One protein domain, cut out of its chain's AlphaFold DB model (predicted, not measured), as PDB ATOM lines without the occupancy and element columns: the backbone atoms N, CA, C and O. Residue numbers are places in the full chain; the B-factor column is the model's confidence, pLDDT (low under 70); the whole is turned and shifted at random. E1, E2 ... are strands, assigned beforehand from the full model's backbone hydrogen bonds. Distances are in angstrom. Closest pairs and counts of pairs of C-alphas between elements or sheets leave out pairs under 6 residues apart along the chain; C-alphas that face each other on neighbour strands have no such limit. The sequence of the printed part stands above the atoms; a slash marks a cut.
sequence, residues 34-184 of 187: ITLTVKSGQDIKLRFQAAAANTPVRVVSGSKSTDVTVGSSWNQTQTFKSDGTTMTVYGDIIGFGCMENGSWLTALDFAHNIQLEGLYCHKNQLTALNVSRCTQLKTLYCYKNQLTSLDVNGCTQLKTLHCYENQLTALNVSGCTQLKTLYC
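AT A GLANCE: This is residues 34 to 184 of the 187 residues of the protein "Leucine-rich repeat domain-containing protein" of Tannerella forsythia (UniProt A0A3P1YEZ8). A small two-sheet sandwich at one end, built from E1 to E8, runs on into a solenoid, a chain wound in stacked turns from residue 93 to residue 184. E7, E9, E11, E13 and E14 make one wall of the turns, continuing the sheet of E5 and E2; E8, E10 and E12 lie on the other side, so that the long axis runs across the strands. The printed part has 151 residues with no named helix and fourteen named strands, E1 to E14 in order; under half of the residues, 68, are in named elements, and the class is all strand. The sheet E5, E2, E7, E9, E11, E13, E14 is mixed, the sheet E4, E3, E6, E1, E8 is antiparallel, and E10 with E12 is a parallel pair. The whole is compact, with a radius of gyration of the C-alphas of 14.6 A, and spans 42 by 32 by 23 A.

IN THESE COORDINATES: Find C-alpha 34 at (52.937, 12.963, 193.988), where E1 begins; it runs over residues 34 to 38. Next come E2, residues 43 to 50 and 22.8 A long, and E3, residues 55 to 61 and 20.0 A long. E4 takes residues 64 to 70 over 19.0 A, and E5 the four residues 78 to 81. Look then for E6 at residues 86 to 91, 16.7 A long, E7 at residues 93 to 97, and E8 at residues 105 to 112, which starts at C-alpha 105, (55.056, 23.546, 201.277), and is 18.7 A long. Six strands of three residues follow: E9 at 118 to 120, E10 at 128 to 130, E11 at 139 to 141, E12 at 149 to 151, E13 at 160 to 162 and E14 at 181 to 183, which ends at C-alpha 183, (39.565, 15.321, 215.500).

HOW THE PARTS SIT: Begin with the sheet of seven strands, whose edge strands are E5 and E14. E5 and E2 are antiparallel, with N 44 and O 80 2.8 A apart, within hydrogen-bond range. The pairing of E2 is staggered: residues 43 to 46 pair with E5, and residues 47 to 50 with E7, where N 47 and O 97 are 2.9 A apart. From E7 onward the neighbours are parallel: N 120 and O 96 of E9 and E7 are 2.9 A apart, N 119 and O 139 of E9 and E11 2.9 A, N 140 and O 160 of E11 and E13 2.9 A, and N 161 and O 181 of E13 and E14 2.9 A. This sheet forms a sandwich, two sheets face to face, with the sheet E4, E3, E6, E1, E8; the parts that face each other are 8.2 A centre to centre, with best planes 25 degrees apart. In that second sheet look at the hairpin E3 and E4, where N 59 and O 66 are 2.8 A apart. Across the antiparallel neighbours E3 and E6, N 58 and O 90 are within hydrogen-bond range at 2.9 A; across E6 and E1, also antiparallel, N 36 and O 87 are at 2.8 A; and across E1 and E8, antiparallel too, N 37 and O 107 are at 2.9 A. Beyond E8, the closest C-alphas to E10 are those of Leu 108 and Leu 129, 7.1 A apart. E10 and E12 are parallel, with N 151 and O 129 3.0 A apart.

THE WHOLE: The two C-alphas farthest apart are those of Ser 63 and Lys 180, at 43.1 A. The printed part has no cut. The one long link is E13 to E14, residues 163 to 180. The mean pLDDT of the printed part is 97.9, and no printed residue is under 70.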
ATOM      1  N   ILE A  34      53.538  11.883 193.209       98.75
ATOM      2  CA  ILE A  34      52.937  12.963 193.988       98.75
ATOM      3  C   ILE A  34      53.682  14.242 193.640       98.75
ATOM      4  O   ILE A  34      54.916  14.259 193.667       98.75
ATOM      5  N   THR A  35      52.943  15.307 193.359       98.69
ATOM      6  CA  THR A  35      53.520  16.625 193.090       98.69
ATOM      7  C   THR A  35      53.318  17.530 194.299       98.69
ATOM      8  O   THR A  35      52.257  17.541 194.920       98.69
ATOM      9  N   LEU A  36      54.348  18.294 194.642       98.75
ATOM     10  CA  LEU A  36      54.343  19.264 195.726       98.75
ATOM     11  C   LEU A  36      54.622  20.651 195.152       98.75
ATOM     12  O   LEU A  36      55.552  20.812 194.358       98.75
ATOM     13  N   THR A  37      53.878  21.658 195.606       98.69
ATOM     14  CA  THR A  37      54.262  23.064 195.407       98.69
ATOM     15  C   THR A  37      55.103  23.512 196.589       98.69
ATOM     16  O   THR A  37      54.623  23.529 197.726       98.69
ATOM     17  N   VAL A  38      56.362  23.854 196.318       98.62
ATOM     18  CA  VAL A  38      57.361  24.188 197.333       98.62
ATOM     19  C   VAL A  38      57.989  25.555 197.091       98.62
ATOM     20  O   VAL A  38      57.975  26.082 195.980       98.62
ATOM     21  N   LYS A  39      58.597  26.133 198.126       98.25
ATOM     22  CA  LYS A  39      59.462  27.307 197.969       98.25
ATOM     23  C   LYS A  39      60.857  26.861 197.528       98.25
ATOM     24  O   LYS A  39      61.469  26.046 198.205       98.25
ATOM     25  N   SER A  40      61.371  27.443 196.444       97.62
ATOM     26  CA  SER A  40      62.705  27.120 195.918       97.62
ATOM     27  C   SER A  40      63.820  27.351 196.946       97.62
ATOM     28  O   SER A  40      63.774  28.288 197.753       97.62
ATOM     29  N   GLY A  41      64.835  26.486 196.914       97.75
ATOM     30  CA  GLY A  41      66.016  26.567 197.770       97.75
ATOM     31  C   GLY A  41      65.774  26.184 199.233       97.75
ATOM     32  O   GLY A  41      66.677  26.353 200.052       97.75
ATOM     33  N   GLN A  42      64.594  25.673 199.584       98.38
ATOM     34  CA  GLN A  42      64.274  25.199 200.932       98.38
ATOM     35  C   GLN A  42      64.547  23.706 201.104       98.38
ATOM     36  O   GLN A  42      64.537  22.932 200.145       98.38
ATOM     37  N   ASP A  43      64.767  23.330 202.354       98.12
ATOM     38  CA  ASP A  43      65.019  21.969 202.802       98.12
ATOM     39  C   ASP A  43      63.677  21.297 203.115       98.12
ATOM     40  O   ASP A  43      63.066  21.560 204.149       98.12
ATOM     41  N   ILE A  44      63.195  20.456 202.199       98.69
ATOM     42  CA  ILE A  44      61.876  19.829 202.295       98.69
ATOM     43  C   ILE A  44      61.997  18.462 202.965       98.69
ATOM     44  O   ILE A  44      62.646  17.549 202.453       98.69
ATOM     45  N   LYS A  45      61.350  18.323 204.119       98.81
ATOM     46  CA  LYS A  45      61.268  17.098 204.912       98.81
ATOM     47  C   LYS A  45      60.238  16.153 204.317       98.81
ATOM     48  O   LYS A  45      59.054  16.497 204.261       98.81
ATOM     49  N   LEU A  46      60.676  14.959 203.936       98.81
ATOM     50  CA  LEU A  46      59.833  13.898 203.400       98.81
ATOM     51  C   LEU A  46      60.130  12.563 204.088       98.81
ATOM     52  O   LEU A  46      61.252  12.293 204.510       98.81
ATOM     53  N   ARG A  47      59.118  11.705 204.172       98.56
ATOM     54  CA  ARG A  47      59.257  10.301 204.563       98.56
ATOM     55  C   ARG A  47      58.255   9.439 203.816       98.56
ATOM     56  O   ARG A  47      57.208   9.918 203.379       98.56
ATOM     57  N   PHE A  48      58.565   8.159 203.707       98.69
ATOM     58  CA  PHE A  48      57.888   7.235 202.815       98.69
ATOM     59  C   PHE A  48      57.643   5.889 203.492       98.69
ATOM     60  O   PHE A  48      58.390   5.466 204.377       98.69
ATOM     61  N   GLN A  49      56.611   5.207 203.018       98.62
ATOM     62  CA  GLN A  49      56.354   3.794 203.259       98.62
ATOM     63  C   GLN A  49      55.899   3.175 201.935       98.62
ATOM     64  O   GLN A  49      55.085   3.770 201.225       98.62
ATOM     65  N   ALA A  50      56.397   1.989 201.611       98.12
ATOM     66  CA  ALA A  50      55.993   1.219 200.440       98.12
ATOM     67  C   ALA A  50      55.273  -0.070 200.858       98.12
ATOM     68  O   ALA A  50      55.272  -0.436 202.031       98.12
ATOM     69  N   ALA A  51      54.635  -0.757 199.911       95.56
ATOM     70  CA  ALA A  51      54.005  -2.053 200.186       95.56
ATOM     71  C   ALA A  51      55.034  -3.192 200.299       95.56
ATOM     72  O   ALA A  51      54.813  -4.161 201.024       95.56
ATOM     73  N   ALA A  52      56.169  -3.065 199.604       94.81
ATOM     74  CA  ALA A  52      57.242  -4.049 199.577       94.81
ATOM     75  C   ALA A  52      58.559  -3.452 200.087       94.81
ATOM     76  O   ALA A  52      58.819  -2.252 199.959       94.81
ATOM     77  N   ALA A  53      59.410  -4.304 200.659       94.81
ATOM     78  CA  ALA A  53      60.782  -3.926 200.968       94.81
ATOM     79  C   ALA A  53      61.563  -3.618 199.683       94.81
ATOM     80  O   ALA A  53      61.259  -4.153 198.620       94.81
ATOM     81  N   ASN A  54      62.600  -2.792 199.804       94.88
ATOM     82  CA  ASN A  54      63.481  -2.420 198.698       94.88
ATOM     83  C   ASN A  54      62.776  -1.719 197.519       94.88
ATOM     84  O   ASN A  54      63.243  -1.801 196.387       94.88
ATOM     85  N   THR A  55      61.671  -1.011 197.776       96.75
ATOM     86  CA  THR A  55      60.944  -0.273 196.736       96.75
ATOM     87  C   THR A  55      61.722   0.992 196.349       96.75
ATOM     88  O   THR A  55      61.966   1.833 197.219       96.75
ATOM     89  N   PRO A  56      62.101   1.172 195.075       97.81
ATOM     90  CA  PRO A  56      62.808   2.361 194.607       97.81
ATOM     91  C   PRO A  56      61.855   3.563 194.497       97.81
ATOM     92  O   PRO A  56      60.766   3.474 193.926       97.81
ATOM     93  N   VAL A  57      62.280   4.710 195.018       98.38
ATOM     94  CA  VAL A  57      61.550   5.982 194.956       98.38
ATOM     95  C   VAL A  57      62.504   7.061 194.473       98.38
ATOM     96  O   VAL A  57      63.633   7.137 194.947       98.38
ATOM     97  N   ARG A  58      62.049   7.917 193.560       98.62
ATOM     98  CA  ARG A  58      62.833   9.045 193.047       98.62
ATOM     99  C   ARG A  58      62.195  10.359 193.446       98.62
ATOM    100  O   ARG A  58      61.028  10.598 193.152       98.62
ATOM    101  N   VAL A  59      62.977  11.235 194.054       98.75
ATOM    102  CA  VAL A  59      62.587  12.614 194.348       98.75
ATOM    103  C   VAL A  59      63.261  13.530 193.335       98.75
ATOM    104  O   VAL A  59      64.486  13.571 193.262       98.75
ATOM    105  N   VAL A  60      62.464  14.263 192.558       98.69
ATOM    106  CA  VAL A  60      62.932  15.221 191.548       98.69
ATOM    107  C   VAL A  60      62.519  16.633 191.944       98.69
ATOM    108  O   VAL A  60      61.361  16.875 192.286       98.69
ATOM    109  N   SER A  61      63.449  17.579 191.860       98.00
ATOM    110  CA  SER A  61      63.191  19.013 191.986       98.00
ATOM    111  C   SER A  61      64.125  19.753 191.040       98.00
ATOM    112  O   SER A  61      65.334  19.708 191.243       98.00
ATOM    113  N   GLY A  62      63.586  20.376 189.990       95.00
ATOM    114  CA  GLY A  62      64.401  21.088 189.004       95.00
ATOM    115  C   GLY A  62      65.478  20.193 188.393       95.00
ATOM    116  O   GLY A  62      65.178  19.142 187.833       95.00
ATOM    117  N   SER A  63      66.737  20.605 188.533       94.00
ATOM    118  CA  SER A  63      67.911  19.857 188.070       94.00
ATOM    119  C   SER A  63      68.343  18.724 189.011       94.00
ATOM    120  O   SER A  63      69.192  17.908 188.652       94.00
ATOM    121  N   LYS A  64      67.773  18.652 190.219       94.50
ATOM    122  CA  LYS A  64      68.137  17.669 191.242       94.50
ATOM    123  C   LYS A  64      67.252  16.436 191.148       94.50
ATOM    124  O   LYS A  64      66.027  16.530 191.082       94.50
ATOM    125  N   SER A  65      67.885  15.272 191.233       97.56
ATOM    126  CA  SER A  65      67.219  13.977 191.332       97.56
ATOM    127  C   SER A  65      67.921  13.131 192.387       97.56
ATOM    128  O   SER A  65      69.149  13.070 192.421       97.56
ATOM    129  N   THR A  66      67.157  12.481 193.258       97.81
ATOM    130  CA  THR A  66      67.687  11.609 194.311       97.81
ATOM    131  C   THR A  66      66.844  10.351 194.400       97.81
ATOM    132  O   THR A  66      65.631  10.435 194.585       97.81
ATOM    133  N   ASP A  67      67.497   9.197 194.298       97.44
ATOM    134  CA  ASP A  67      66.854   7.899 194.470       97.44
ATOM    135  C   ASP A  67      67.033   7.431 195.914       97.44
ATOM    136  O   ASP A  67      68.110   7.551 196.499       97.44
ATOM    137  N   VAL A  68      65.959   6.905 196.494       97.06
ATOM    138  CA  VAL A  68      65.931   6.334 197.838       97.06
ATOM    139  C   VAL A  68      65.254   4.972 197.806       97.06
ATOM    140  O   VAL A  68      64.312   4.736 197.051       97.06
ATOM    141  N   THR A  69      65.714   4.078 198.673       96.56
ATOM    142  CA  THR A  69      65.114   2.758 198.854       96.56
ATOM    143  C   THR A  69      64.150   2.800 200.034       96.56
ATOM    144  O   THR A  69      64.532   3.159 201.150       96.56
ATOM    145  N   VAL A  70      62.888   2.444 199.802       97.31
ATOM    146  CA  VAL A  70      61.802   2.514 200.787       97.31
ATOM    147  C   VAL A  70      61.351   1.108 201.181       97.31
ATOM    148  O   VAL A  70      61.216   0.215 200.346       97.31
ATOM    149  N   GLY A  71      61.148   0.905 202.482       97.19
ATOM    150  CA  GLY A  71      60.694  -0.360 203.053       97.19
ATOM    151  C   GLY A  71      59.184  -0.425 203.287       97.19
ATOM    152  O   GLY A  71      58.451   0.538 203.058       97.19
ATOM    153  N   SER A  72      58.740  -1.559 203.833       96.88
ATOM    154  CA  SER A  72      57.352  -1.781 204.265       96.88
ATOM    155  C   SER A  72      56.959  -1.026 205.541       96.88
ATOM    156  O   SER A  72      55.775  -0.903 205.852       96.88
ATOM    157  N   SER A  73      57.934  -0.473 206.262       97.94
ATOM    158  CA  SER A  73      57.734   0.420 207.406       97.94
ATOM    159  C   SER A  73      57.999   1.870 207.011       97.94
ATOM    160  O   SER A  73      58.798   2.135 206.111       97.94
ATOM    161  N   TRP A  74      57.372   2.815 207.719       98.19
ATOM    162  CA  TRP A  74      57.735   4.229 207.614       98.19
ATOM    163  C   TRP A  74      59.228   4.403 207.872       98.19
ATOM    164  O   TRP A  74      59.727   4.008 208.927       98.19
ATOM    165  N   ASN A  75      59.929   5.006 206.920       97.31
ATOM    166  CA  ASN A  75      61.320   5.371 207.118       97.31
ATOM    167  C   ASN A  75      61.450   6.624 208.006       97.31
ATOM    168  O   ASN A  75      60.468   7.296 208.353       97.31
ATOM    169  N   GLN A  76      62.694   6.921 208.382       97.62
ATOM    170  CA  GLN A  76      63.024   8.178 209.042       97.62
ATOM    171  C   GLN A  76      62.813   9.355 208.089       97.62
ATOM    172  O   GLN A  76      62.960   9.221 206.872       97.62
ATOM    173  N   THR A  77      62.498  10.515 208.661       98.12
ATOM    174  CA  THR A  77      62.403  11.765 207.907       98.12
ATOM    175  C   THR A  77      63.741  12.100 207.259       98.12
ATOM    176  O   THR A  77      64.778  12.113 207.917       98.12
ATOM    177  N   GLN A  78      63.689  12.398 205.966       98.12
ATOM    178  CA  GLN A  78      64.815  12.805 205.138       98.12
ATOM    179  C   GLN A  78      64.577  14.215 204.604       98.12
ATOM    180  O   GLN A  78      63.433  14.627 204.415       98.12
ATOM    181  N   THR A  79      65.655  14.943 204.340       98.31
ATOM    182  CA  THR A  79      65.599  16.309 203.815       98.31
ATOM    183  C   THR A  79      66.054  16.331 202.364       98.31
ATOM    184  O   THR A  79      67.124  15.825 202.038       98.31
ATOM    185  N   PHE A  80      65.268  16.977 201.508       98.31
ATOM    186  CA  PHE A  80      65.544  17.136 200.086       98.31
ATOM    187  C   PHE A  80      65.584  18.622 199.742       98.31
ATOM    188  O   PHE A  80      64.638  19.362 200.013       98.31
ATOM    189  N   LYS A  81      66.685  19.077 199.139       98.00
ATOM    190  CA  LYS A  81      66.826  20.476 198.732       98.00
ATOM    191  C   LYS A  81      65.964  20.743 197.506       98.00
ATOM    192  O   LYS A  81      66.279  20.241 196.428       98.00
ATOM    193  N   SER A  82      64.944  21.577 197.649       97.94
ATOM    194  CA  SER A  82      64.170  22.051 196.502       97.94
ATOM    195  C   SER A  82      65.031  22.897 195.558       97.94
ATOM    196  O   SER A  82      65.902  23.671 195.973       97.94
ATOM    197  N   ASP A  83      64.795  22.723 194.269       97.31
ATOM    198  CA  ASP A  83      65.370  23.475 193.163       97.31
ATOM    199  C   ASP A  83      64.221  23.794 192.198       97.31
ATOM    200  O   ASP A  83      63.769  22.947 191.433       97.31
ATOM    201  N   GLY A  84      63.650  24.990 192.342       96.50
ATOM    202  CA  GLY A  84      62.396  25.379 191.695       96.50
ATOM    203  C   GLY A  84      61.188  25.337 192.631       96.50
ATOM    204  O   GLY A  84      61.302  25.142 193.840       96.50
ATOM    205  N   THR A  85      60.008  25.584 192.066       98.00
ATOM    206  CA  THR A  85      58.743  25.699 192.814       98.00
ATOM    207  C   THR A  85      57.955  24.396 192.886       98.00
ATOM    208  O   THR A  85      56.901  24.331 193.519       98.00
ATOM    209  N   THR A  86      58.461  23.343 192.248       98.31
ATOM    210  CA  THR A  86      57.801  22.045 192.173       98.31
ATOM    211  C   THR A  86      58.773  20.939 192.550       98.31
ATOM    212  O   THR A  86      59.925  20.907 192.109       98.31
ATOM    213  N   MET A  87      58.283  20.008 193.363       98.69
ATOM    214  CA  MET A  87      58.926  18.721 193.607       98.69
ATOM    215  C   MET A  87      57.994  17.608 193.168       98.69
ATOM    216  O   MET A  87      56.787  17.697 193.375       98.69
ATOM    217  N   THR A  88      58.554  16.554 192.588       98.81
ATOM    218  CA  THR A  88      57.802  15.355 192.218       98.81
ATOM    219  C   THR A  88      58.442  14.141 192.866       98.81
ATOM    220  O   THR A  88      59.653  13.947 192.774       98.81
ATOM    221  N   VAL A  89      57.631  13.328 193.534       98.81
ATOM    222  CA  VAL A  89      58.056  12.075 194.159       98.81
ATOM    223  C   VAL A  89      57.461  10.927 193.362       98.81
ATOM    224  O   VAL A  89      56.248  10.747 193.385       98.81
ATOM    225  N   TYR A  90      58.308  10.165 192.678       98.75
ATOM    226  CA  TYR A  90      57.947   9.005 191.868       98.75
ATOM    227  C   TYR A  90      58.173   7.704 192.635       98.75
ATOM    228  O   TYR A  90      59.179   7.563 193.330       98.75
ATOM    229  N   GLY A  91      57.283   6.733 192.458       97.62
ATOM    230  CA  GLY A  91      57.435   5.377 192.975       97.62
ATOM    231  C   GLY A  91      56.172   4.807 193.620       97.62
ATOM    232  O   GLY A  91      55.185   5.501 193.890       97.62
ATOM    233  N   ASP A  92      56.232   3.507 193.904       97.06
ATOM    234  CA  ASP A  92      55.131   2.715 194.459       97.06
ATOM    235  C   ASP A  92      54.981   2.867 195.983       97.06
ATOM    236  O   ASP A  92      54.967   1.897 196.744       97.06
ATOM    237  N   ILE A  93      54.857   4.109 196.449       98.31
ATOM    238  CA  ILE A  93      54.605   4.396 197.864       98.31
ATOM    239  C   ILE A  93      53.129   4.216 198.221       98.31
ATOM    240  O   ILE A  93      52.234   4.484 197.424       98.31
ATOM    241  N   ILE A  94      52.879   3.775 199.447       98.50
ATOM    242  CA  ILE A  94      51.545   3.703 200.061       98.50
ATOM    243  C   ILE A  94      51.432   4.644 201.263       98.50
ATOM    244  O   ILE A  94      50.334   4.982 201.691       98.50
ATOM    245  N   GLY A  95      52.558   5.097 201.809       98.81
ATOM    246  CA  GLY A  95      52.604   6.112 202.846       98.81
ATOM    247  C   GLY A  95      53.428   7.300 202.386       98.81
ATOM    248  O   GLY A  95      54.584   7.143 201.989       98.81
ATOM    249  N   PHE A  96      52.842   8.491 202.476       98.81
ATOM    250  CA  PHE A  96      53.518   9.747 202.192       98.81
ATOM    251  C   PHE A  96      53.498  10.681 203.404       98.81
ATOM    252  O   PHE A  96      52.445  10.989 203.967       98.81
ATOM    253  N   GLY A  97      54.677  11.131 203.825       98.81
ATOM    254  CA  GLY A  97      54.851  12.095 204.901       98.81
ATOM    255  C   GLY A  97      55.620  13.313 204.412       98.81
ATOM    256  O   GLY A  97      56.697  13.174 203.849       98.81
ATOM    257  N   CYS A  98      55.071  14.495 204.654       98.69
ATOM    258  CA  CYS A  98      55.652  15.798 204.322       98.69
ATOM    259  C   CYS A  98      55.380  16.820 205.442       98.69
ATOM    260  O   CYS A  98      55.114  17.996 205.196       98.69
ATOM    261  N   MET A  99      55.361  16.349 206.689       98.50
ATOM    262  CA  MET A  99      55.066  17.163 207.865       98.50
ATOM    263  C   MET A  99      56.159  18.198 208.162       98.50
ATOM    264  O   MET A  99      57.335  17.977 207.885       98.50
ATOM    265  N   GLU A 100      55.770  19.280 208.836       98.56
ATOM    266  CA  GLU A 100      56.693  20.264 209.427       98.56
ATOM    267  C   GLU A 100      57.596  21.011 208.429       98.56
ATOM    268  O   GLU A 100      58.751  21.320 208.751       98.56
ATOM    269  N   ASN A 101      57.067  21.314 207.238       98.62
ATOM    270  CA  ASN A 101      57.708  22.178 206.240       98.62
ATOM    271  C   ASN A 101      57.224  23.640 206.309       98.62
ATOM    272  O   ASN A 101      57.802  24.509 205.660       98.62
ATOM    273  N   GLY A 102      56.191  23.949 207.103       98.25
ATOM    274  CA  GLY A 102      55.727  25.324 207.309       98.25
ATOM    275  C   GLY A 102      55.352  26.027 205.999       98.25
ATOM    276  O   GLY A 102      54.610  25.475 205.190       98.25
ATOM    277  N   SER A 103      55.867  27.244 205.784       97.88
ATOM    278  CA  SER A 103      55.630  28.038 204.563       97.88
ATOM    279  C   SER A 103      56.355  27.523 203.320       97.88
ATOM    280  O   SER A 103      56.212  28.100 202.243       97.88
ATOM    281  N   TRP A 104      57.159  26.465 203.439       98.56
ATOM    282  CA  TRP A 104      57.916  25.923 202.314       98.56
ATOM    283  C   TRP A 104      57.124  24.915 201.486       98.56
ATOM    284  O   TRP A 104      57.592  24.563 200.409       98.56
ATOM    285  N   LEU A 105      55.953  24.477 201.959       98.50
ATOM    286  CA  LEU A 105      55.056  23.546 201.277       98.50
ATOM    287  C   LEU A 105      53.616  24.070 201.336       98.50
ATOM    288  O   LEU A 105      53.025  24.153 202.416       98.50
ATOM    289  N   THR A 106      53.054  24.404 200.176       98.31
ATOM    290  CA  THR A 106      51.758  25.101 200.081       98.31
ATOM    291  C   THR A 106      50.684  24.331 199.320       98.31
ATOM    292  O   THR A 106      49.503  24.615 199.508       98.31
ATOM    293  N   ALA A 107      51.048  23.328 198.517       98.69
ATOM    294  CA  ALA A 107      50.073  22.455 197.863       98.69
ATOM    295  C   ALA A 107      50.612  21.039 197.644       98.69
ATOM    296  O   ALA A 107      51.821  20.829 197.510       98.69
ATOM    297  N   LEU A 108      49.685  20.086 197.584       98.62
ATOM    298  CA  LEU A 108      49.922  18.671 197.316       98.62
ATOM    299  C   LEU A 108      48.931  18.190 196.256       98.62
ATOM    300  O   LEU A 108      47.745  18.505 196.341       98.62
ATOM    301  N   ASP A 109      49.413  17.395 195.306       98.38
ATOM    302  CA  ASP A 109      48.597  16.730 194.294       98.38
ATOM    303  C   ASP A 109      48.893  15.224 194.273       98.38
ATOM    304  O   ASP A 109      50.038  14.793 194.108       98.38
ATOM    305  N   PHE A 110      47.833  14.430 194.437       96.62
ATOM    306  CA  PHE A 110      47.853  12.969 194.504       96.62
ATOM    307  C   PHE A 110      47.202  12.298 193.288       96.62
ATOM    308  O   PHE A 110      46.975  11.087 193.321       96.62
ATOM    309  N   ALA A 111      46.889  13.040 192.217       94.50
ATOM    310  CA  ALA A 111      46.157  12.524 191.055       94.50
ATOM    311  C   ALA A 111      46.770  11.246 190.448       94.50
ATOM    312  O   ALA A 111      46.039  10.414 189.908       94.50
ATOM    313  N   HIS A 112      48.086  11.058 190.600       96.00
ATOM    314  CA  HIS A 112      48.849   9.922 190.073       96.00
ATOM    315  C   HIS A 112      49.332   8.945 191.161       96.00
ATOM    316  O   HIS A 112      50.095   8.025 190.878       96.00
ATOM    317  N   ASN A 113      48.887   9.090 192.415       92.56
ATOM    318  CA  ASN A 113      49.237   8.178 193.508       92.56
ATOM    319  C   ASN A 113      48.020   7.823 194.378       92.56
ATOM    320  O   ASN A 113      47.995   8.006 195.591       92.56
ATOM    321  N   ILE A 114      46.986   7.281 193.738       93.31
ATOM    322  CA  ILE A 114      45.682   7.010 194.368       93.31
ATOM    323  C   ILE A 114      45.659   5.791 195.313       93.31
ATOM    324  O   ILE A 114      44.664   5.562 195.995       93.31
ATOM    325  N   GLN A 115      46.742   5.008 195.379       96.62
ATOM    326  CA  GLN A 115      46.856   3.832 196.260       96.62
ATOM    327  C   GLN A 115      47.434   4.166 197.649       96.62
ATOM    328  O   GLN A 115      47.857   3.264 198.371       96.62
ATOM    329  N   LEU A 116      47.483   5.447 198.032       97.88
ATOM    330  CA  LEU A 116      47.917   5.848 199.369       97.88
ATOM    331  C   LEU A 116      47.008   5.261 200.455       97.88
ATOM    332  O   LEU A 116      45.788   5.374 200.397       97.88
ATOM    333  N   GLU A 117      47.634   4.708 201.486       98.69
ATOM    334  CA  GLU A 117      47.014   4.218 202.713       98.69
ATOM    335  C   GLU A 117      47.244   5.160 203.904       98.69
ATOM    336  O   GLU A 117      46.426   5.204 204.825       98.69
ATOM    337  N   GLY A 118      48.333   5.934 203.899       98.81
ATOM    338  CA  GLY A 118      48.658   6.875 204.971       98.81
ATOM    339  C   GLY A 118      49.201   8.202 204.453       98.81
ATOM    340  O   GLY A 118      50.163   8.228 203.687       98.81
ATOM    341  N   LEU A 119      48.622   9.309 204.921       98.88
ATOM    342  CA  LEU A 119      49.067  10.660 204.587       98.88
ATOM    343  C   LEU A 119      49.316  11.495 205.848       98.88
ATOM    344  O   LEU A 119      48.411  11.738 206.650       98.88
ATOM    345  N   TYR A 120      50.548  11.988 205.987       98.94
ATOM    346  CA  TYR A 120      50.959  12.891 207.062       98.94
ATOM    347  C   TYR A 120      51.472  14.214 206.487       98.94
ATOM    348  O   TYR A 120      52.626  14.316 206.079       98.94
ATOM    349  N   CYS A 121      50.625  15.240 206.480       98.88
ATOM    350  CA  CYS A 121      50.913  16.560 205.903       98.88
ATOM    351  C   CYS A 121      50.642  17.716 206.885       98.88
ATOM    352  O   CYS A 121      50.400  18.853 206.481       98.88
ATOM    353  N   HIS A 122      50.661  17.425 208.186       98.88
ATOM    354  CA  HIS A 122      50.415  18.400 209.245       98.88
ATOM    355  C   HIS A 122      51.567  19.405 209.426       98.88
ATOM    356  O   HIS A 122      52.713  19.105 209.085       98.88
ATOM    357  N   LYS A 123      51.281  20.559 210.049       98.81
ATOM    358  CA  LYS A 123      52.251  21.650 210.299       98.81
ATOM    359  C   LYS A 123      52.875  22.207 209.001       98.81
ATOM    360  O   LYS A 123      54.098  22.330 208.896       98.81
ATOM    361  N   ASN A 124      52.029  22.539 208.029       98.81
ATOM    362  CA  ASN A 124      52.392  23.187 206.761       98.81
ATOM    363  C   ASN A 124      51.514  24.434 206.531       98.81
ATOM    364  O   ASN A 124      50.879  24.929 207.464       98.81
ATOM    365  N   GLN A 125      51.493  24.968 205.308       98.06
ATOM    366  CA  GLN A 125      50.635  26.089 204.909       98.06
ATOM    367  C   GLN A 125      49.688  25.720 203.758       98.06
ATOM    368  O   GLN A 125      49.417  26.540 202.885       98.06
ATOM    369  N   LEU A 126      49.177  24.486 203.757       98.75
ATOM    370  CA  LEU A 126      48.186  24.049 202.773       98.75
ATOM    371  C   LEU A 126      46.880  24.831 202.958       98.75
ATOM    372  O   LEU A 126      46.390  24.935 204.084       98.75
ATOM    373  N   THR A 127      46.307  25.340 201.867       98.50
ATOM    374  CA  THR A 127      45.026  26.078 201.868       98.50
ATOM    375  C   THR A 127      43.835  25.226 201.432       98.50
ATOM    376  O   THR A 127      42.692  25.507 201.801       98.50
ATOM    377  N   ALA A 128      44.107  24.158 200.686       98.56
ATOM    378  CA  ALA A 128      43.151  23.149 200.264       98.56
ATOM    379  C   ALA A 128      43.832  21.778 200.223       98.56
ATOM    380  O   ALA A 128      45.039  21.673 199.981       98.56
ATOM    381  N   LEU A 129      43.056  20.723 200.454       98.69
ATOM    382  CA  LEU A 129      43.525  19.347 200.345       98.69
ATOM    383  C   LEU A 129      42.420  18.476 199.751       98.69
ATOM    384  O   LEU A 129      41.360  18.310 200.353       98.69
ATOM    385  N   ASN A 130      42.688  17.898 198.581       98.38
ATOM    386  CA  ASN A 130      41.793  16.947 197.936       98.38
ATOM    387  C   ASN A 130      42.432  15.557 197.937       98.38
ATOM    388  O   ASN A 130      43.455  15.331 197.292       98.38
ATOM    389  N   VAL A 131      41.812  14.630 198.663       98.31
ATOM    390  CA  VAL A 131      42.206  13.216 198.709       98.31
ATOM    391  C   VAL A 131      41.054  12.294 198.315       98.31
ATOM    392  O   VAL A 131      41.138  11.088 198.518       98.31
ATOM    393  N   SER A 132      39.993  12.835 197.708       97.25
ATOM    394  CA  SER A 132      38.780  12.094 197.329       97.25
ATOM    395  C   SER A 132      39.055  10.864 196.459       97.25
ATOM    396  O   SER A 132      38.309   9.893 196.509       97.25
ATOM    397  N   ARG A 133      40.150  10.863 195.688       96.50
ATOM    398  CA  ARG A 133      40.559   9.731 194.840       96.50
ATOM    399  C   ARG A 133      41.412   8.686 195.561       96.50
ATOM    400  O   ARG A 133      41.636   7.615 195.007       96.50
ATOM    401  N   CYS A 134      41.887   8.968 196.771       97.38
ATOM    402  CA  CYS A 134      42.691   8.053 197.576       97.38
ATOM    403  C   CYS A 134      41.773   7.081 198.335       97.38
ATOM    404  O   CYS A 134      41.648   7.146 199.557       97.38
ATOM    405  N   THR A 135      41.098   6.184 197.612       97.38
ATOM    406  CA  THR A 135      40.067   5.293 198.179       97.38
ATOM    407  C   THR A 135      40.620   4.307 199.211       97.38
ATOM    408  O   THR A 135      39.886   3.836 200.074       97.38
ATOM    409  N   GLN A 136      41.926   4.025 199.154       98.31
ATOM    410  CA  GLN A 136      42.628   3.135 200.083       98.31
ATOM    411  C   GLN A 136      43.139   3.845 201.346       98.31
ATOM    412  O   GLN A 136      43.714   3.182 202.214       98.31
ATOM    413  N   LEU A 137      42.937   5.162 201.470       98.75
ATOM    414  CA  LEU A 137      43.471   5.960 202.569       98.75
ATOM    415  C   LEU A 137      42.829   5.537 203.892       98.75
ATOM    416  O   LEU A 137      41.618   5.622 204.052       98.75
ATOM    417  N   LYS A 138      43.648   5.097 204.851       98.88
ATOM    418  CA  LYS A 138      43.235   4.639 206.189       98.88
ATOM    419  C   LYS A 138      43.489   5.706 207.253       98.88
ATOM    420  O   LYS A 138      42.701   5.826 208.192       98.88
ATOM    421  N   THR A 139      44.555   6.489 207.087       98.94
ATOM    422  CA  THR A 139      44.981   7.510 208.054       98.94
ATOM    423  C   THR A 139      45.316   8.820 207.355       98.94
ATOM    424  O   THR A 139      46.168   8.849 206.464       98.94
ATOM    425  N   LEU A 140      44.703   9.913 207.812       98.88
ATOM    426  CA  LEU A 140      44.986  11.269 207.352       98.88
ATOM    427  C   LEU A 140      45.260  12.211 208.526       98.88
ATOM    428  O   LEU A 140      44.348  12.530 209.289       98.88
ATOM    429  N   TYR A 141      46.495  12.712 208.628       98.94
ATOM    430  CA  TYR A 141      46.836  13.834 209.511       98.94
ATOM    431  C   TYR A 141      47.182  15.073 208.688       98.94
ATOM    432  O   TYR A 141      48.262  15.154 208.099       98.94
ATOM    433  N   CYS A 142      46.282  16.053 208.707       98.88
ATOM    434  CA  CYS A 142      46.408  17.342 208.025       98.88
ATOM    435  C   CYS A 142      46.222  18.546 208.971       98.88
ATOM    436  O   CYS A 142      46.033  19.673 208.516       98.88
ATOM    437  N   TYR A 143      46.290  18.326 210.286       98.94
ATOM    438  CA  TYR A 143      46.168  19.375 211.303       98.94
ATOM    439  C   TYR A 143      47.261  20.453 211.214       98.94
ATOM    440  O   TYR A 143      48.339  20.205 210.666       98.94
ATOM    441  N   LYS A 144      47.029  21.624 211.822       98.81
ATOM    442  CA  LYS A 144      47.971  22.763 211.793       98.81
ATOM    443  C   LYS A 144      48.331  23.159 210.356       98.81
ATOM    444  O   LYS A 144      49.499  23.129 209.970       98.81
ATOM    445  N   ASN A 145      47.310  23.467 209.568       98.88
ATOM    446  CA  ASN A 145      47.411  24.013 208.214       98.88
ATOM    447  C   ASN A 145      46.491  25.245 208.103       98.88
ATOM    448  O   ASN A 145      46.052  25.795 209.112       98.88
ATOM    449  N   GLN A 146      46.228  25.713 206.885       98.69
ATOM    450  CA  GLN A 146      45.304  26.810 206.590       98.69
ATOM    451  C   GLN A 146      44.137  26.311 205.725       98.69
ATOM    452  O   GLN A 146      43.653  27.034 204.856       98.69
ATOM    453  N   LEU A 147      43.724  25.048 205.910       98.88
ATOM    454  CA  LEU A 147      42.723  24.419 205.055       98.88
ATOM    455  C   LEU A 147      41.381  25.127 205.216       98.88
ATOM    456  O   LEU A 147      40.778  25.071 206.283       98.88
ATOM    457  N   THR A 148      40.916  25.736 204.131       98.62
ATOM    458  CA  THR A 148      39.545  26.253 203.985       98.62
ATOM    459  C   THR A 148      38.621  25.205 203.366       98.62
ATOM    460  O   THR A 148      37.404  25.268 203.513       98.62
ATOM    461  N   SER A 149      39.206  24.203 202.702       98.44
ATOM    462  CA  SER A 149      38.508  23.052 202.143       98.44
ATOM    463  C   SER A 149      39.312  21.767 202.337       98.44
ATOM    464  O   SER A 149      40.540  21.734 202.193       98.44
ATOM    465  N   LEU A 150      38.593  20.697 202.666       98.75
ATOM    466  CA  LEU A 150      39.113  19.344 202.786       98.75
ATOM    467  C   LEU A 150      38.105  18.382 202.156       98.75
ATOM    468  O   LEU A 150      37.008  18.209 202.685       98.75
ATOM    469  N   ASP A 151      38.480  17.758 201.040       98.44
ATOM    470  CA  ASP A 151      37.629  16.781 200.355       98.44
ATOM    471  C   ASP A 151      38.111  15.349 200.609       98.44
ATOM    472  O   ASP A 151      39.191  14.940 200.165       98.44
ATOM    473  N   VAL A 152      37.279  14.597 201.334       98.44
ATOM    474  CA  VAL A 152      37.489  13.197 201.733       98.44
ATOM    475  C   VAL A 152      36.369  12.269 201.245       98.44
ATOM    476  O   VAL A 152      36.312  11.117 201.662       98.44
ATOM    477  N   ASN A 153      35.473  12.727 200.360       93.69
ATOM    478  CA  ASN A 153      34.224  12.010 200.052       93.69
ATOM    479  C   ASN A 153      34.408  10.603 199.447       93.69
ATOM    480  O   ASN A 153      33.505   9.780 199.563       93.69
ATOM    481  N   GLY A 154      35.557  10.294 198.837       92.81
ATOM    482  CA  GLY A 154      35.862   8.953 198.316       92.81
ATOM    483  C   GLY A 154      36.779   8.105 199.207       92.81
ATOM    484  O   GLY A 154      37.121   6.982 198.838       92.81
ATOM    485  N   CYS A 155      37.170   8.592 200.386       98.06
ATOM    486  CA  CYS A 155      38.033   7.864 201.318       98.06
ATOM    487  C   CYS A 155      37.232   6.851 202.160       98.06
ATOM    488  O   CYS A 155      37.191   6.926 203.387       98.06
ATOM    489  N   THR A 156      36.596   5.877 201.508       97.69
ATOM    490  CA  THR A 156      35.703   4.889 202.150       97.69
ATOM    491  C   THR A 156      36.402   4.011 203.193       97.69
ATOM    492  O   THR A 156      35.770   3.554 204.148       97.69
ATOM    493  N   GLN A 157      37.719   3.826 203.059       98.62
ATOM    494  CA  GLN A 157      38.555   3.059 203.989       98.62
ATOM    495  C   GLN A 157      39.155   3.902 205.127       98.62
ATOM    496  O   GLN A 157      39.908   3.356 205.944       98.62
ATOM    497  N   LEU A 158      38.843   5.203 205.203       98.81
ATOM    498  CA  LEU A 158      39.418   6.115 206.190       98.81
ATOM    499  C   LEU A 158      38.945   5.747 207.592       98.81
ATOM    500  O   LEU A 158      37.751   5.715 207.859       98.81
ATOM    501  N   LYS A 159      39.893   5.488 208.493       98.88
ATOM    502  CA  LYS A 159      39.641   5.119 209.895       98.88
ATOM    503  C   LYS A 159      39.967   6.259 210.847       98.88
ATOM    504  O   LYS A 159      39.278   6.420 211.854       98.88
ATOM    505  N   THR A 160      40.977   7.058 210.510       98.94
ATOM    506  CA  THR A 160      41.472   8.140 211.363       98.94
ATOM    507  C   THR A 160      41.655   9.422 210.561       98.94
ATOM    508  O   THR A 160      42.440   9.452 209.611       98.94
ATOM    509  N   LEU A 161      40.978  10.491 210.990       98.88
ATOM    510  CA  LEU A 161      41.085  11.833 210.420       98.88
ATOM    511  C   LEU A 161      41.419  12.867 211.501       98.88
ATOM    512  O   LEU A 161      40.615  13.128 212.394       98.88
ATOM    513  N   HIS A 162      42.603  13.475 211.411       98.88
ATOM    514  CA  HIS A 162      42.992  14.609 212.251       98.88
ATOM    515  C   HIS A 162      43.157  15.855 211.377       98.88
ATOM    516  O   HIS A 162      44.162  15.996 210.675       98.88
ATOM    517  N   CYS A 163      42.193  16.768 211.462       98.81
ATOM    518  CA  CYS A 163      42.146  18.016 210.701       98.81
ATOM    519  C   CYS A 163      41.978  19.256 211.596       98.81
ATOM    520  O   CYS A 163      41.585  20.313 211.115       98.81
ATOM    521  N   TYR A 164      42.258  19.141 212.895       98.88
ATOM    522  CA  TYR A 164      42.192  20.253 213.847       98.88
ATOM    523  C   TYR A 164      43.198  21.376 213.540       98.88
ATOM    524  O   TYR A 164      44.210  21.139 212.881       98.88
ATOM    525  N   GLU A 165      42.965  22.581 214.064       98.75
ATOM    526  CA  GLU A 165      43.820  23.759 213.811       98.75
ATOM    527  C   GLU A 165      43.966  24.038 212.305       98.75
ATOM    528  O   GLU A 165      45.056  23.975 211.734       98.75
ATOM    529  N   ASN A 166      42.819  24.285 211.674       98.88
ATOM    530  CA  ASN A 166      42.645  24.672 210.273       98.88
ATOM    531  C   ASN A 166      41.592  25.803 210.203       98.88
ATOM    532  O   ASN A 166      41.390  26.491 211.201       98.88
ATOM    533  N   GLN A 167      40.986  26.049 209.038       98.69
ATOM    534  CA  GLN A 167      39.980  27.099 208.806       98.69
ATOM    535  C   GLN A 167      38.728  26.515 208.117       98.69
ATOM    536  O   GLN A 167      38.138  27.135 207.229       98.69
ATOM    537  N   LEU A 168      38.373  25.266 208.446       98.69
ATOM    538  CA  LEU A 168      37.255  24.564 207.817       98.69
ATOM    539  C   LEU A 168      35.926  25.059 208.395       98.69
ATOM    540  O   LEU A 168      35.609  24.807 209.553       98.69
ATOM    541  N   THR A 169      35.085  25.664 207.562       97.94
ATOM    542  CA  THR A 169      33.724  26.057 207.969       97.94
ATOM    543  C   THR A 169      32.723  24.903 207.891       97.94
ATOM    544  O   THR A 169      31.684  24.926 208.547       97.94
ATOM    545  N   ALA A 170      33.038  23.875 207.100       97.81
ATOM    546  CA  ALA A 170      32.270  22.649 206.973       97.81
ATOM    547  C   ALA A 170      33.207  21.467 206.701       97.81
ATOM    548  O   ALA A 170      34.245  21.605 206.053       97.81
ATOM    549  N   LEU A 171      32.813  20.286 207.172       98.31
ATOM    550  CA  LEU A 171      33.522  19.040 206.917       98.31
ATOM    551  C   LEU A 171      32.504  17.924 206.670       98.31
ATOM    552  O   LEU A 171      31.784  17.522 207.580       98.31
ATOM    553  N   ASN A 172      32.456  17.418 205.437       98.06
ATOM    554  CA  ASN A 172      31.619  16.275 205.085       98.06
ATOM    555  C   ASN A 172      32.428  14.975 205.191       98.06
ATOM    556  O   ASN A 172      33.385  14.773 204.448       98.06
ATOM    557  N   VAL A 173      32.017  14.090 206.099       98.12
ATOM    558  CA  VAL A 173      32.610  12.753 206.292       98.12
ATOM    559  C   VAL A 173      31.626  11.619 206.002       98.12
ATOM    560  O   VAL A 173      31.899  10.474 206.346       98.12
ATOM    561  N   SER A 174      30.486  11.905 205.370       97.38
ATOM    562  CA  SER A 174      29.447  10.897 205.094       97.38
ATOM    563  C   SER A 174      29.942   9.730 204.230       97.38
ATOM    564  O   SER A 174      29.506   8.599 204.433       97.38
ATOM    565  N   GLY A 175      30.893   9.973 203.320       95.25
ATOM    566  CA  GLY A 175      31.541   8.933 202.511       95.25
ATOM    567  C   GLY A 175      32.602   8.105 203.253       95.25
ATOM    568  O   GLY A 175      32.992   7.037 202.785       95.25
ATOM    569  N   CYS A 176      33.056   8.549 204.429       98.06
ATOM    570  CA  CYS A 176      34.076   7.871 205.233       98.06
ATOM    571  C   CYS A 176      33.438   6.800 206.133       98.06
ATOM    572  O   CYS A 176      33.491   6.883 207.360       98.06
ATOM    573  N   THR A 177      32.816   5.780 205.541       97.12
ATOM    574  CA  THR A 177      31.983   4.794 206.260       97.12
ATOM    575  C   THR A 177      32.733   3.952 207.298       97.12
ATOM    576  O   THR A 177      32.103   3.343 208.159       97.12
ATOM    577  N   GLN A 178      34.069   3.892 207.233       98.50
ATOM    578  CA  GLN A 178      34.909   3.200 208.220       98.50
ATOM    579  C   GLN A 178      35.525   4.121 209.289       98.50
ATOM    580  O   GLN A 178      36.371   3.657 210.062       98.50
ATOM    581  N   LEU A 179      35.135   5.398 209.350       98.62
ATOM    582  CA  LEU A 179      35.750   6.372 210.250       98.62
ATOM    583  C   LEU A 179      35.484   6.012 211.715       98.62
ATOM    584  O   LEU A 179      34.345   5.830 212.134       98.62
ATOM    585  N   LYS A 180      36.557   5.918 212.502       98.62
ATOM    586  CA  LYS A 180      36.518   5.590 213.937       98.62
ATOM    587  C   LYS A 180      36.963   6.755 214.808       98.62
ATOM    588  O   LYS A 180      36.468   6.917 215.918       98.62
ATOM    589  N   THR A 181      37.901   7.555 214.309       98.81
ATOM    590  CA  THR A 181      38.478   8.684 215.037       98.81
ATOM    591  C   THR A 181      38.438   9.929 214.166       98.81
ATOM    592  O   THR A 181      39.018   9.950 213.078       98.81
ATOM    593  N   LEU A 182      37.790  10.975 214.676       98.69
ATOM    594  CA  LEU A 182      37.729  12.295 214.061       98.69
ATOM    595  C   LEU A 182      38.140  13.360 215.078       98.69
ATOM    596  O   LEU A 182      37.473  13.535 216.094       98.69
ATOM    597  N   TYR A 183      39.202  14.104 214.772       98.75
ATOM    598  CA  TYR A 183      39.565  15.321 215.500       98.75
ATOM    599  C   TYR A 183      39.537  16.519 214.556       98.75
ATOM    600  O   TYR A 183      40.421  16.680 213.712       98.75
ATOM    601  N   CYS A 184      38.521  17.362 214.729       98.25
ATOM    602  CA  CYS A 184      38.258  18.548 213.913       98.25
ATOM    603  C   CYS A 184      38.090  19.830 214.751       98.25
ATOM    604  O   CYS A 184      37.538  20.815 214.274       98.25
TER     605      CYS A 184